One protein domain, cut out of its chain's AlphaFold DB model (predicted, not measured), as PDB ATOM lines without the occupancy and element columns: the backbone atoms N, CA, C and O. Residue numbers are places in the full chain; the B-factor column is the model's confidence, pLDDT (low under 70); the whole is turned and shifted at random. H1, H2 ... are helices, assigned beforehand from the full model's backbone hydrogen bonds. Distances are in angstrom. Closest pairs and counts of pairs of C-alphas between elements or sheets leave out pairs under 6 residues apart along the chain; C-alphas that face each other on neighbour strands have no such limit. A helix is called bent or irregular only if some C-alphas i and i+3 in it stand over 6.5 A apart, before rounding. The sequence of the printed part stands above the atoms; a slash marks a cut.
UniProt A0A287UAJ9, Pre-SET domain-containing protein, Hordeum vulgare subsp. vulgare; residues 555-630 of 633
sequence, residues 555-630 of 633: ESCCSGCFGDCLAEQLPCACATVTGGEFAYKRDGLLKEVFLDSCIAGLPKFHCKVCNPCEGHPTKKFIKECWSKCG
ATOM      1  N   GLU A 555     -16.094 -23.412 -56.807       76.06
ATOM      2  CA  GLU A 555     -16.067 -24.360 -55.687       76.06
ATOM      3  C   GLU A 555     -16.843 -23.902 -54.436       76.06
ATOM      4  O   GLU A 555     -17.148 -24.716 -53.569       76.06
ATOM      5  N   SER A 556     -17.197 -22.615 -54.340       79.19
ATOM      6  CA  SER A 556     -17.997 -22.058 -53.235       79.19
ATOM      7  C   SER A 556     -19.507 -21.997 -53.543       79.19
ATOM      8  O   SER A 556     -20.287 -21.526 -52.711       79.19
ATOM      9  N   CYS A 557     -19.938 -22.412 -54.739       83.75
ATOM     10  CA  CYS A 557     -21.347 -22.401 -55.136       83.75
ATOM     11  C   CYS A 557     -22.159 -23.453 -54.366       83.75
ATOM     12  O   CYS A 557     -21.834 -24.638 -54.361       83.75
ATOM     13  N   CYS A 558     -23.262 -23.028 -53.755       82.88
ATOM     14  CA  CYS A 558     -24.171 -23.898 -53.026       82.88
ATOM     15  C   CYS A 558     -25.128 -24.620 -53.994       82.88
ATOM     16  O   CYS A 558     -25.974 -23.993 -54.623       82.88
ATOM     17  N   SER A 559     -24.980 -25.943 -54.120       75.25
ATOM     18  CA  SER A 559     -25.687 -26.781 -55.106       75.25
ATOM     19  C   SER A 559     -26.983 -27.433 -54.606       75.25
ATOM     20  O   SER A 559     -27.786 -27.871 -55.423       75.25
ATOM     21  N   GLY A 560     -27.188 -27.511 -53.286       67.19
ATOM     22  CA  GLY A 560     -28.325 -28.201 -52.653       67.19
ATOM     23  C   GLY A 560     -29.310 -27.303 -51.895       67.19
ATOM     24  O   GLY A 560     -30.163 -27.818 -51.181       67.19
ATOM     25  N   CYS A 561     -29.190 -25.975 -51.988       75.12
ATOM     26  CA  CYS A 561     -30.055 -25.053 -51.244       75.12
ATOM     27  C   CYS A 561     -31.401 -24.838 -51.953       75.12
ATOM     28  O   CYS A 561     -31.474 -24.128 -52.958       75.12
ATOM     29  N   PHE A 562     -32.468 -25.408 -51.392       67.06
ATOM     30  CA  PHE A 562     -33.848 -25.248 -51.859       67.06
ATOM     31  C   PHE A 562     -34.422 -23.870 -51.479       67.06
ATOM     32  O   PHE A 562     -35.138 -23.732 -50.493       67.06
ATOM     33  N   GLY A 563     -34.092 -22.837 -52.257       67.31
ATOM     34  CA  GLY A 563     -34.730 -21.511 -52.192       67.31
ATOM     35  C   GLY A 563     -34.384 -20.622 -50.986       67.31
ATOM     36  O   GLY A 563     -34.630 -19.421 -51.050       67.31
ATOM     37  N   ASP A 564     -33.789 -21.162 -49.918       78.12
ATOM     38  CA  ASP A 564     -33.281 -20.373 -48.789       78.12
ATOM     39  C   ASP A 564     -31.922 -20.886 -48.278       78.12
ATOM     40  O   ASP A 564     -31.789 -21.998 -47.768       78.12
ATOM     41  N   CYS A 565     -30.893 -20.039 -48.379       83.62
ATOM     42  CA  CYS A 565     -29.553 -20.297 -47.840       83.62
ATOM     43  C   CYS A 565     -29.427 -19.988 -46.333       83.62
ATOM     44  O   CYS A 565     -28.357 -20.206 -45.761       83.62
ATOM     45  N   LEU A 566     -30.481 -19.459 -45.701       81.81
ATOM     46  CA  LEU A 566     -30.568 -19.106 -44.282       81.81
ATOM     47  C   LEU A 566     -31.358 -20.137 -43.459       81.81
ATOM     48  O   LEU A 566     -31.266 -20.116 -42.230       81.81
ATOM     49  N   ALA A 567     -32.143 -21.010 -44.098       74.00
ATOM     50  CA  ALA A 567     -33.004 -21.987 -43.427       74.00
ATOM     51  C   ALA A 567     -32.203 -22.981 -42.575       74.00
ATOM     52  O   ALA A 567     -32.546 -23.218 -41.415       74.00
ATOM     53  N   GLU A 568     -31.115 -23.505 -43.138       71.88
ATOM     54  CA  GLU A 568     -30.307 -24.574 -42.552       71.88
ATOM     55  C   GLU A 568     -29.673 -24.232 -41.196       71.88
ATOM     56  O   GLU A 568     -29.457 -23.069 -40.839       71.88
ATOM     57  N   GLN A 569     -29.354 -25.281 -40.429       69.81
ATOM     58  CA  GLN A 569     -28.608 -25.150 -39.169       69.81
ATOM     59  C   GLN A 569     -27.106 -24.933 -39.401       69.81
ATOM     60  O   GLN A 569     -26.444 -24.277 -38.598       69.81
ATOM     61  N   LEU A 570     -26.570 -25.469 -40.503       78.06
ATOM     62  CA  LEU A 570     -25.183 -25.277 -40.918       78.06
ATOM     63  C   LEU A 570     -25.088 -24.126 -41.933       78.06
ATOM     64  O   LEU A 570     -25.920 -24.058 -42.842       78.06
ATOM     65  N   PRO A 571     -24.077 -23.240 -41.843       81.81
ATOM     66  CA  PRO A 571     -23.894 -22.183 -42.829       81.81
ATOM     67  C   PRO A 571     -23.685 -22.752 -44.234       81.81
ATOM     68  O   PRO A 571     -22.735 -23.490 -44.494       81.81
ATOM     69  N   CYS A 572     -24.572 -22.382 -45.154       86.50
ATOM     70  CA  CYS A 572     -24.488 -22.786 -46.551       86.50
ATOM     71  C   CYS A 572     -23.162 -22.310 -47.197       86.50
ATOM     72  O   CYS A 572     -22.686 -21.206 -46.925       86.50
ATOM     73  N   ALA A 573     -22.584 -23.127 -48.093       86.81
ATOM     74  CA  ALA A 573     -21.266 -22.909 -48.717       86.81
ATOM     75  C   ALA A 573     -21.092 -21.528 -49.387       86.81
ATOM     76  O   ALA A 573     -19.989 -20.981 -49.447       86.81
ATOM     77  N   CYS A 574     -22.194 -20.906 -49.808       85.00
ATOM     78  CA  CYS A 574     -22.214 -19.549 -50.337       85.00
ATOM     79  C   CYS A 574     -21.760 -18.461 -49.327       85.00
ATOM     80  O   CYS A 574     -21.444 -17.344 -49.740       85.00
ATOM     81  N   ALA A 575     -21.664 -18.783 -48.029       85.19
ATOM     82  CA  ALA A 575     -21.114 -17.934 -46.967       85.19
ATOM     83  C   ALA A 575     -19.698 -18.333 -46.487       85.19
ATOM     84  O   ALA A 575     -19.186 -17.731 -45.542       85.19
ATOM     85  N   THR A 576     -19.007 -19.288 -47.130       83.81
ATOM     86  CA  THR A 576     -17.645 -19.724 -46.729       83.81
ATOM     87  C   THR A 576     -16.670 -18.546 -46.607       83.81
ATOM     88  O   THR A 576     -16.014 -18.362 -45.586       83.81
ATOM     89  N   VAL A 577     -16.649 -17.659 -47.608       78.31
ATOM     90  CA  VAL A 577     -15.774 -16.465 -47.655       78.31
ATOM     91  C   VAL A 577     -16.303 -15.308 -46.768       78.31
ATOM     92  O   VAL A 577     -15.850 -14.170 -46.871       78.31
ATOM     93  N   THR A 578     -17.297 -15.562 -45.914       80.12
ATOM     94  CA  THR A 578     -17.719 -14.706 -44.786       80.12
ATOM     95  C   THR A 578     -17.728 -15.478 -43.459       80.12
ATOM     96  O   THR A 578     -18.371 -15.051 -42.507       80.12
ATOM     97  N   GLY A 579     -17.026 -16.617 -43.366       82.94
ATOM     98  CA  GLY A 579     -16.950 -17.419 -42.137       82.94
ATOM     99  C   GLY A 579     -18.289 -18.041 -41.720       82.94
ATOM    100  O   GLY A 579     -18.499 -18.310 -40.543       82.94
ATOM    101  N   GLY A 580     -19.214 -18.214 -42.668       85.38
ATOM    102  CA  GLY A 580     -20.594 -18.620 -42.410       85.38
ATOM    103  C   GLY A 580     -21.559 -17.462 -42.125       85.38
ATOM    104  O   GLY A 580     -22.765 -17.685 -42.027       85.38
ATOM    105  N   GLU A 581     -21.086 -16.213 -42.033       84.94
ATOM    106  CA  GLU A 581     -21.976 -15.074 -41.805       84.94
ATOM    107  C   GLU A 581     -22.731 -14.639 -43.068       84.94
ATOM    108  O   GLU A 581     -22.146 -14.278 -44.093       84.94
ATOM    109  N   PHE A 582     -24.057 -14.566 -42.948       86.00
ATOM    110  CA  PHE A 582     -24.938 -13.849 -43.870       86.00
ATOM    111  C   PHE A 582     -25.265 -12.443 -43.349       86.00
ATOM    112  O   PHE A 582     -25.390 -12.242 -42.139       86.00
ATOM    113  N   ALA A 583     -25.467 -11.480 -44.256       88.25
ATOM    114  CA  ALA A 583     -25.888 -10.116 -43.909       88.25
ATOM    115  C   ALA A 583     -27.372 -10.022 -43.494       88.25
ATOM    116  O   ALA A 583     -27.750  -9.102 -42.767       88.25
ATOM    117  N   TYR A 584     -28.196 -10.971 -43.947       87.19
ATOM    118  CA  TYR A 584     -29.635 -11.031 -43.693       87.19
ATOM    119  C   TYR A 584     -29.985 -11.883 -42.461       87.19
ATOM    120  O   TYR A 584     -29.229 -12.769 -42.048       87.19
ATOM    121  N   LYS A 585     -31.159 -11.614 -41.896       87.94
ATOM    122  CA  LYS A 585     -31.934 -12.468 -40.988       87.94
ATOM    123  C   LYS A 585     -32.930 -13.311 -41.814       87.94
ATOM    124  O   LYS A 585     -33.161 -13.024 -42.986       87.94
ATOM    125  N   ARG A 586     -33.564 -14.321 -41.200       84.25
ATOM    126  CA  ARG A 586     -34.563 -15.204 -41.857       84.25
ATOM    127  C   ARG A 586     -35.875 -14.508 -42.268       84.25
ATOM    128  O   ARG A 586     -36.659 -15.088 -43.002       84.25
ATOM    129  N   ASP A 587     -36.110 -13.279 -41.817       85.38
ATOM    130  CA  ASP A 587     -37.228 -12.420 -42.242       85.38
ATOM    131  C   ASP A 587     -36.903 -11.585 -43.505       85.38
ATOM    132  O   ASP A 587     -37.713 -10.766 -43.936       85.38
ATOM    133  N   GLY A 588     -35.711 -11.763 -44.091       84.38
ATOM    134  CA  GLY A 588     -35.214 -10.991 -45.234       84.38
ATOM    135  C   GLY A 588     -34.642  -9.614 -44.875       84.38
ATOM    136  O   GLY A 588     -34.087  -8.938 -45.744       84.38
ATOM    137  N   LEU A 589     -34.717  -9.183 -43.611       89.31
ATOM    138  CA  LEU A 589     -34.146  -7.916 -43.156       89.31
ATOM    139  C   LEU A 589     -32.637  -8.041 -42.926       89.31
ATOM    140  O   LEU A 589     -32.109  -9.111 -42.623       89.31
ATOM    141  N   LEU A 590     -31.913  -6.928 -43.032       90.69
ATOM    142  CA  LEU A 590     -30.489  -6.891 -42.697       90.69
ATOM    143  C   LEU A 590     -30.276  -6.947 -41.175       90.69
ATOM    144  O   LEU A 590     -31.053  -6.395 -40.396       90.69
ATOM    145  N   LYS A 591     -29.194  -7.600 -40.746       91.12
ATOM    146  CA  LYS A 591     -28.749  -7.604 -39.346       91.12
ATOM    147  C   LYS A 591     -28.299  -6.197 -38.933       91.12
ATOM    148  O   LYS A 591     -27.494  -5.595 -39.644       91.12
ATOM    149  N   GLU A 592     -28.728  -5.710 -37.764       92.25
ATOM    150  CA  GLU A 592     -28.299  -4.397 -37.242       92.25
ATOM    151  C   GLU A 592     -26.770  -4.264 -37.198       92.25
ATOM    152  O   GLU A 592     -26.226  -3.341 -37.793       92.25
ATOM    153  N   VAL A 593     -26.054  -5.265 -36.669       89.00
ATOM    154  CA  VAL A 593     -24.576  -5.279 -36.634       89.00
ATOM    155  C   VAL A 593     -23.906  -5.135 -38.012       89.00
ATOM    156  O   VAL A 593     -22.786  -4.631 -38.112       89.00
ATOM    157  N   PHE A 594     -24.581  -5.536 -39.097       88.31
ATOM    158  CA  PHE A 594     -24.105  -5.307 -40.462       88.31
ATOM    159  C   PHE A 594     -24.392  -3.867 -40.915       88.31
ATOM    160  O   PHE A 594     -23.503  -3.225 -41.479       88.31
ATOM    161  N   LEU A 595     -25.594  -3.349 -40.638       88.69
ATOM    162  CA  LEU A 595     -26.007  -1.972 -40.936       88.69
ATOM    163  C   LEU A 595     -25.151  -0.940 -40.193       88.69
ATOM    164  O   LEU A 595     -24.582  -0.056 -40.833       88.69
ATOM    165  N   ASP A 596     -24.978  -1.088 -38.882       88.62
ATOM    166  CA  ASP A 596     -24.161  -0.205 -38.042       88.62
ATOM    167  C   ASP A 596     -22.716  -0.155 -38.550       88.62
ATOM    168  O   ASP A 596     -22.119   0.911 -38.688       88.62
ATOM    169  N   SER A 597     -22.173  -1.311 -38.943       83.81
ATOM    170  CA  SER A 597     -20.836  -1.427 -39.528       83.81
ATOM    171  C   SER A 597     -20.726  -0.858 -40.958       83.81
ATOM    172  O   SER A 597     -19.617  -0.622 -41.441       83.81
ATOM    173  N   CYS A 598     -21.847  -0.604 -41.643       81.38
ATOM    174  CA  CYS A 598     -21.885   0.189 -42.876       81.38
ATOM    175  C   CYS A 598     -21.993   1.697 -42.585       81.38
ATOM    176  O   CYS A 598     -21.357   2.495 -43.274       81.38
ATOM    177  N   ILE A 599     -22.773   2.083 -41.569       83.00
ATOM    178  CA  ILE A 599     -23.040   3.478 -41.177       83.00
ATOM    179  C   ILE A 599     -21.827   4.118 -40.488       83.00
ATOM    180  O   ILE A 599     -21.527   5.281 -40.746       83.00
ATOM    181  N   ALA A 600     -21.082   3.356 -39.679       80.69
ATOM    182  CA  ALA A 600     -19.876   3.810 -38.977       80.69
ATOM    183  C   ALA A 600     -18.745   4.296 -39.910       80.69
ATOM    184  O   ALA A 600     -17.827   4.977 -39.458       80.69
ATOM    185  N   GLY A 601     -18.829   3.978 -41.207       66.81
ATOM    186  CA  GLY A 601     -17.883   4.401 -42.234       66.81
ATOM    187  C   GLY A 601     -16.640   3.513 -42.297       66.81
ATOM    188  O   GLY A 601     -15.897   3.366 -41.330       66.81
ATOM    189  N   LEU A 602     -16.373   2.936 -43.471       68.00
ATOM    190  CA  LEU A 602     -15.107   2.245 -43.712       68.00
ATOM    191  C   LEU A 602     -13.976   3.248 -43.999       68.00
ATOM    192  O   LEU A 602     -14.230   4.310 -44.578       68.00
ATOM    193  N   PRO A 603     -12.712   2.905 -43.683       72.25
ATOM    194  CA  PRO A 603     -11.564   3.737 -44.028       72.25
ATOM    195  C   PRO A 603     -11.487   4.010 -45.537       72.25
ATOM    196  O   PRO A 603     -11.762   3.135 -46.368       72.25
ATOM    197  N   LYS A 604     -11.077   5.231 -45.899       78.12
ATOM    198  CA  LYS A 604     -10.851   5.611 -47.298       78.12
ATOM    199  C   LYS A 604      -9.642   4.855 -47.874       78.12
ATOM    200  O   LYS A 604      -8.537   4.935 -47.335       78.12
ATOM    201  N   PHE A 605      -9.825   4.181 -49.007       75.62
ATOM    202  CA  PHE A 605      -8.734   3.563 -49.757       75.62
ATOM    203  C   PHE A 605      -7.978   4.613 -50.583       75.62
ATOM    204  O   PHE A 605      -8.571   5.336 -51.386       75.62
ATOM    205  N   HIS A 606      -6.660   4.690 -50.421       72.50
ATOM    206  CA  HIS A 606      -5.824   5.663 -51.124       72.50
ATOM    207  C   HIS A 606      -5.417   5.115 -52.501       72.50
ATOM    208  O   HIS A 606      -4.523   4.278 -52.620       72.50
ATOM    209  N   CYS A 607      -6.103   5.570 -53.551       73.62
ATOM    210  CA  CYS A 607      -5.902   5.095 -54.919       73.62
ATOM    211  C   CYS A 607      -4.548   5.558 -55.491       73.62
ATOM    212  O   CYS A 607      -4.361   6.740 -55.767       73.62
ATOM    213  N   LYS A 608      -3.631   4.614 -55.761       67.50
ATOM    214  CA  LYS A 608      -2.323   4.897 -56.396       67.50
ATOM    215  C   LYS A 608      -2.441   5.534 -57.796       67.50
ATOM    216  O   LYS A 608      -1.564   6.299 -58.187       67.50
ATOM    217  N   VAL A 609      -3.515   5.235 -58.532       70.75
ATOM    218  CA  VAL A 609      -3.787   5.753 -59.892       70.75
ATOM    219  C   VAL A 609      -4.305   7.200 -59.863       70.75
ATOM    220  O   VAL A 609      -4.100   7.966 -60.800       70.75
ATOM    221  N   CYS A 610      -4.965   7.599 -58.776       71.12
ATOM    222  CA  CYS A 610      -5.821   8.776 -58.722       71.12
ATOM    223  C   CYS A 610      -5.077   9.955 -58.073       71.12
ATOM    224  O   CYS A 610      -5.158  10.163 -56.863       71.12
ATOM    225  N   ASN A 611      -4.328  10.727 -58.868       63.78
ATOM    226  CA  ASN A 611      -3.547  11.869 -58.380       63.78
ATOM    227  C   ASN A 611      -4.135  13.221 -58.836       63.78
ATOM    228  O   ASN A 611      -4.193  13.450 -60.044       63.78
ATOM    229  N   PRO A 612      -4.478  14.152 -57.919       64.25
ATOM    230  CA  PRO A 612      -4.649  13.977 -56.472       64.25
ATOM    231  C   PRO A 612      -6.040  13.409 -56.124       64.25
ATOM    232  O   PRO A 612      -7.041  13.801 -56.719       64.25
ATOM    233  N   CYS A 613      -6.127  12.543 -55.112       77.56
ATOM    234  CA  CYS A 613      -7.396  12.153 -54.491       77.56
ATOM    235  C   CYS A 613      -7.281  12.165 -52.961       77.56
ATOM    236  O   CYS A 613      -6.229  11.856 -52.404       77.56
ATOM    237  N   GLU A 614      -8.381  12.457 -52.268       75.81
ATOM    238  CA  GLU A 614      -8.460  12.380 -50.800       75.81
ATOM    239  C   GLU A 614      -8.734  10.953 -50.284       75.81
ATOM    240  O   GLU A 614      -9.287  10.782 -49.196       75.81
ATOM    241  N   GLY A 615      -8.441   9.932 -51.093       74.81
ATOM    242  CA  GLY A 615      -8.905   8.561 -50.897       74.81
ATOM    243  C   GLY A 615     -10.382   8.353 -51.265       74.81
ATOM    244  O   GLY A 615     -11.218   9.255 -51.191       74.81
ATOM    245  N   HIS A 616     -10.710   7.127 -51.661       79.38
ATOM    246  CA  HIS A 616     -12.043   6.705 -52.086       79.38
ATOM    247  C   HIS A 616     -12.764   6.018 -50.922       79.38
ATOM    248  O   HIS A 616     -12.135   5.219 -50.227       79.38
ATOM    249  N   PRO A 617     -14.065   6.270 -50.692       73.50
ATOM    250  CA  PRO A 617     -14.808   5.570 -49.649       73.50
ATOM    251  C   PRO A 617     -14.907   4.081 -49.990       73.50
ATOM    252  O   PRO A 617     -15.552   3.697 -50.967       73.50
ATOM    253  N   THR A 618     -14.287   3.235 -49.169       71.06
ATOM    254  CA  THR A 618     -14.531   1.792 -49.232       71.06
ATOM    255  C   THR A 618     -15.996   1.542 -48.864       71.06
ATOM    256  O   THR A 618     -16.536   2.207 -47.980       71.06
ATOM    257  N   LYS A 619     -16.665   0.591 -49.521       71.38
ATOM    258  CA  LYS A 619     -18.043   0.199 -49.187       71.38
ATOM    259  C   LYS A 619     -18.097  -1.281 -48.830       71.38
ATOM    260  O   LYS A 619     -17.479  -2.096 -49.515       71.38
ATOM    261  N   LYS A 620     -18.874  -1.629 -47.800       73.38
ATOM    262  CA  LYS A 620     -19.413  -2.988 -47.692       73.38
ATOM    263  C   LYS A 620     -20.425  -3.187 -48.823       73.38
ATOM    264  O   LYS A 620     -21.089  -2.244 -49.251       73.38
ATOM    265  N   PHE A 621     -20.504  -4.412 -49.308       74.56
ATOM    266  CA  PHE A 621     -21.480  -4.888 -50.281       74.56
ATOM    267  C   PHE A 621     -22.071  -6.180 -49.709       74.56
ATOM    268  O   PHE A 621     -21.432  -6.838 -48.883       74.56
ATOM    269  N   ILE A 622     -23.288  -6.524 -50.114       79.38
ATOM    270  CA  ILE A 622     -23.950  -7.749 -49.666       79.38
ATOM    271  C   ILE A 622     -23.671  -8.852 -50.691       79.38
ATOM    272  O   ILE A 622     -23.593  -8.590 -51.890       79.38
ATOM    273  N   LYS A 623     -23.479 -10.087 -50.216       75.25
ATOM    274  CA  LYS A 623     -23.238 -11.251 -51.073       75.25
ATOM    275  C   LYS A 623     -24.554 -11.865 -51.527       75.25
ATOM    276  O   LYS A 623     -25.161 -12.665 -50.820       75.25
ATOM    277  N   GLU A 624     -24.972 -11.517 -52.731       76.38
ATOM    278  CA  GLU A 624     -26.225 -11.999 -53.310       76.38
ATOM    279  C   GLU A 624     -26.023 -13.318 -54.066       76.38
ATOM    280  O   GLU A 624     -25.893 -13.362 -55.290       76.38
ATOM    281  N   CYS A 625     -25.965 -14.417 -53.304       79.75
ATOM    282  CA  CYS A 625     -25.686 -15.760 -53.824       79.75
ATOM    283  C   CYS A 625     -26.683 -16.243 -54.891       79.75
ATOM    284  O   CYS A 625     -26.272 -16.944 -55.817       79.75
ATOM    285  N   TRP A 626     -27.949 -15.813 -54.816       75.75
ATOM    286  CA  TRP A 626     -29.010 -16.150 -55.771       75.75
ATOM    287  C   TRP A 626     -28.630 -15.825 -57.224       75.75
ATOM    288  O   TRP A 626     -28.946 -16.595 -58.127       75.75
ATOM    289  N   SER A 627     -27.875 -14.741 -57.440       73.75
ATOM    290  CA  SER A 627     -27.436 -14.287 -58.767       73.75
ATOM    291  C   SER A 627     -26.462 -15.248 -59.460       73.75
ATOM    292  O   SER A 627     -26.399 -15.271 -60.689       73.75
ATOM    293  N   LYS A 628     -25.719 -16.053 -58.684       77.19
ATOM    294  CA  LYS A 628     -24.743 -17.032 -59.188       77.19
ATOM    295  C   LYS A 628     -25.235 -18.477 -59.064       77.19
ATOM    296  O   LYS A 628     -25.014 -19.275 -59.965       77.19
ATOM    297  N   CYS A 629     -25.881 -18.805 -57.947       80.31
ATOM    298  CA  CYS A 629     -26.227 -20.180 -57.570       80.31
ATOM    299  C   CYS A 629     -27.708 -20.514 -57.813       80.31
ATOM    300  O   CYS A 629     -28.116 -21.654 -57.641       80.31
ATOM    301  N   GLY A 630     -28.528 -19.533 -58.207       75.00
ATOM    302  CA  GLY A 630     -29.942 -19.737 -58.528       75.00
ATOM    303  C   GLY A 630     -30.877 -19.891 -57.326       75.00
ATOM    304  O   GLY A 630     -32.069 -20.053 -57.544       75.00
TER     305      GLY A 630
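What this domain is: This is residues 555 to 630 of the 633 residues of the protein "Pre-SET domain-containing protein" of Hordeum vulgare subsp. vulgare (UniProt A0A287UAJ9). This domain has little regular structure: an elongated, loosely wound chain with a cluster of loops, H1 and H3 at one end, and a long loop, residues 600 to 625, that runs from H2 to the far end near Pro 612 and folds back. The printed part has 76 residues, 18 of them in three named helices, H1, H2, H3 in chain order, with no named strand; the class is all helix. It is loose, with a radius of gyration of the C-alphas of 16.0 A and spans of 49 by 28 by 19 A.

How they stand to each other: Start at H2, residues 592 to 599, where every O i to N i+4 pair is within hydrogen-bond range. H1, residues 573 to 578, is apart from it, and has 0 of 2 such pairs but 2 of 3 O i to N i+3 pairs within range. H3, residues 626 to 629, is apart from H2, too short for an O i to N i+4 pair, and only just apart from H1, at 8.3 A. Residues 604 to 605 pair antiparallel with 616 to 617.

Where its parts are: Find C-alpha 592 at (-28.299, -4.397, -37.242); H2 runs 10.3 A from there. H1, 9.8 A, begins at (-21.266, -22.909, -48.717) and is irregular: C-alphas 574 and 577 are 7.6 A apart. H3, 5.2 A, ends at C-alpha 629, (-26.227, -20.180, -57.570).

The domain as a whole: The C-alphas farthest apart, Phe 562 and Pro 612, are 49.1 A apart. The printed part has no cut; both links are long, 13 and 26 residues. Nine residues have pLDDT under 70, among them 611 to 612.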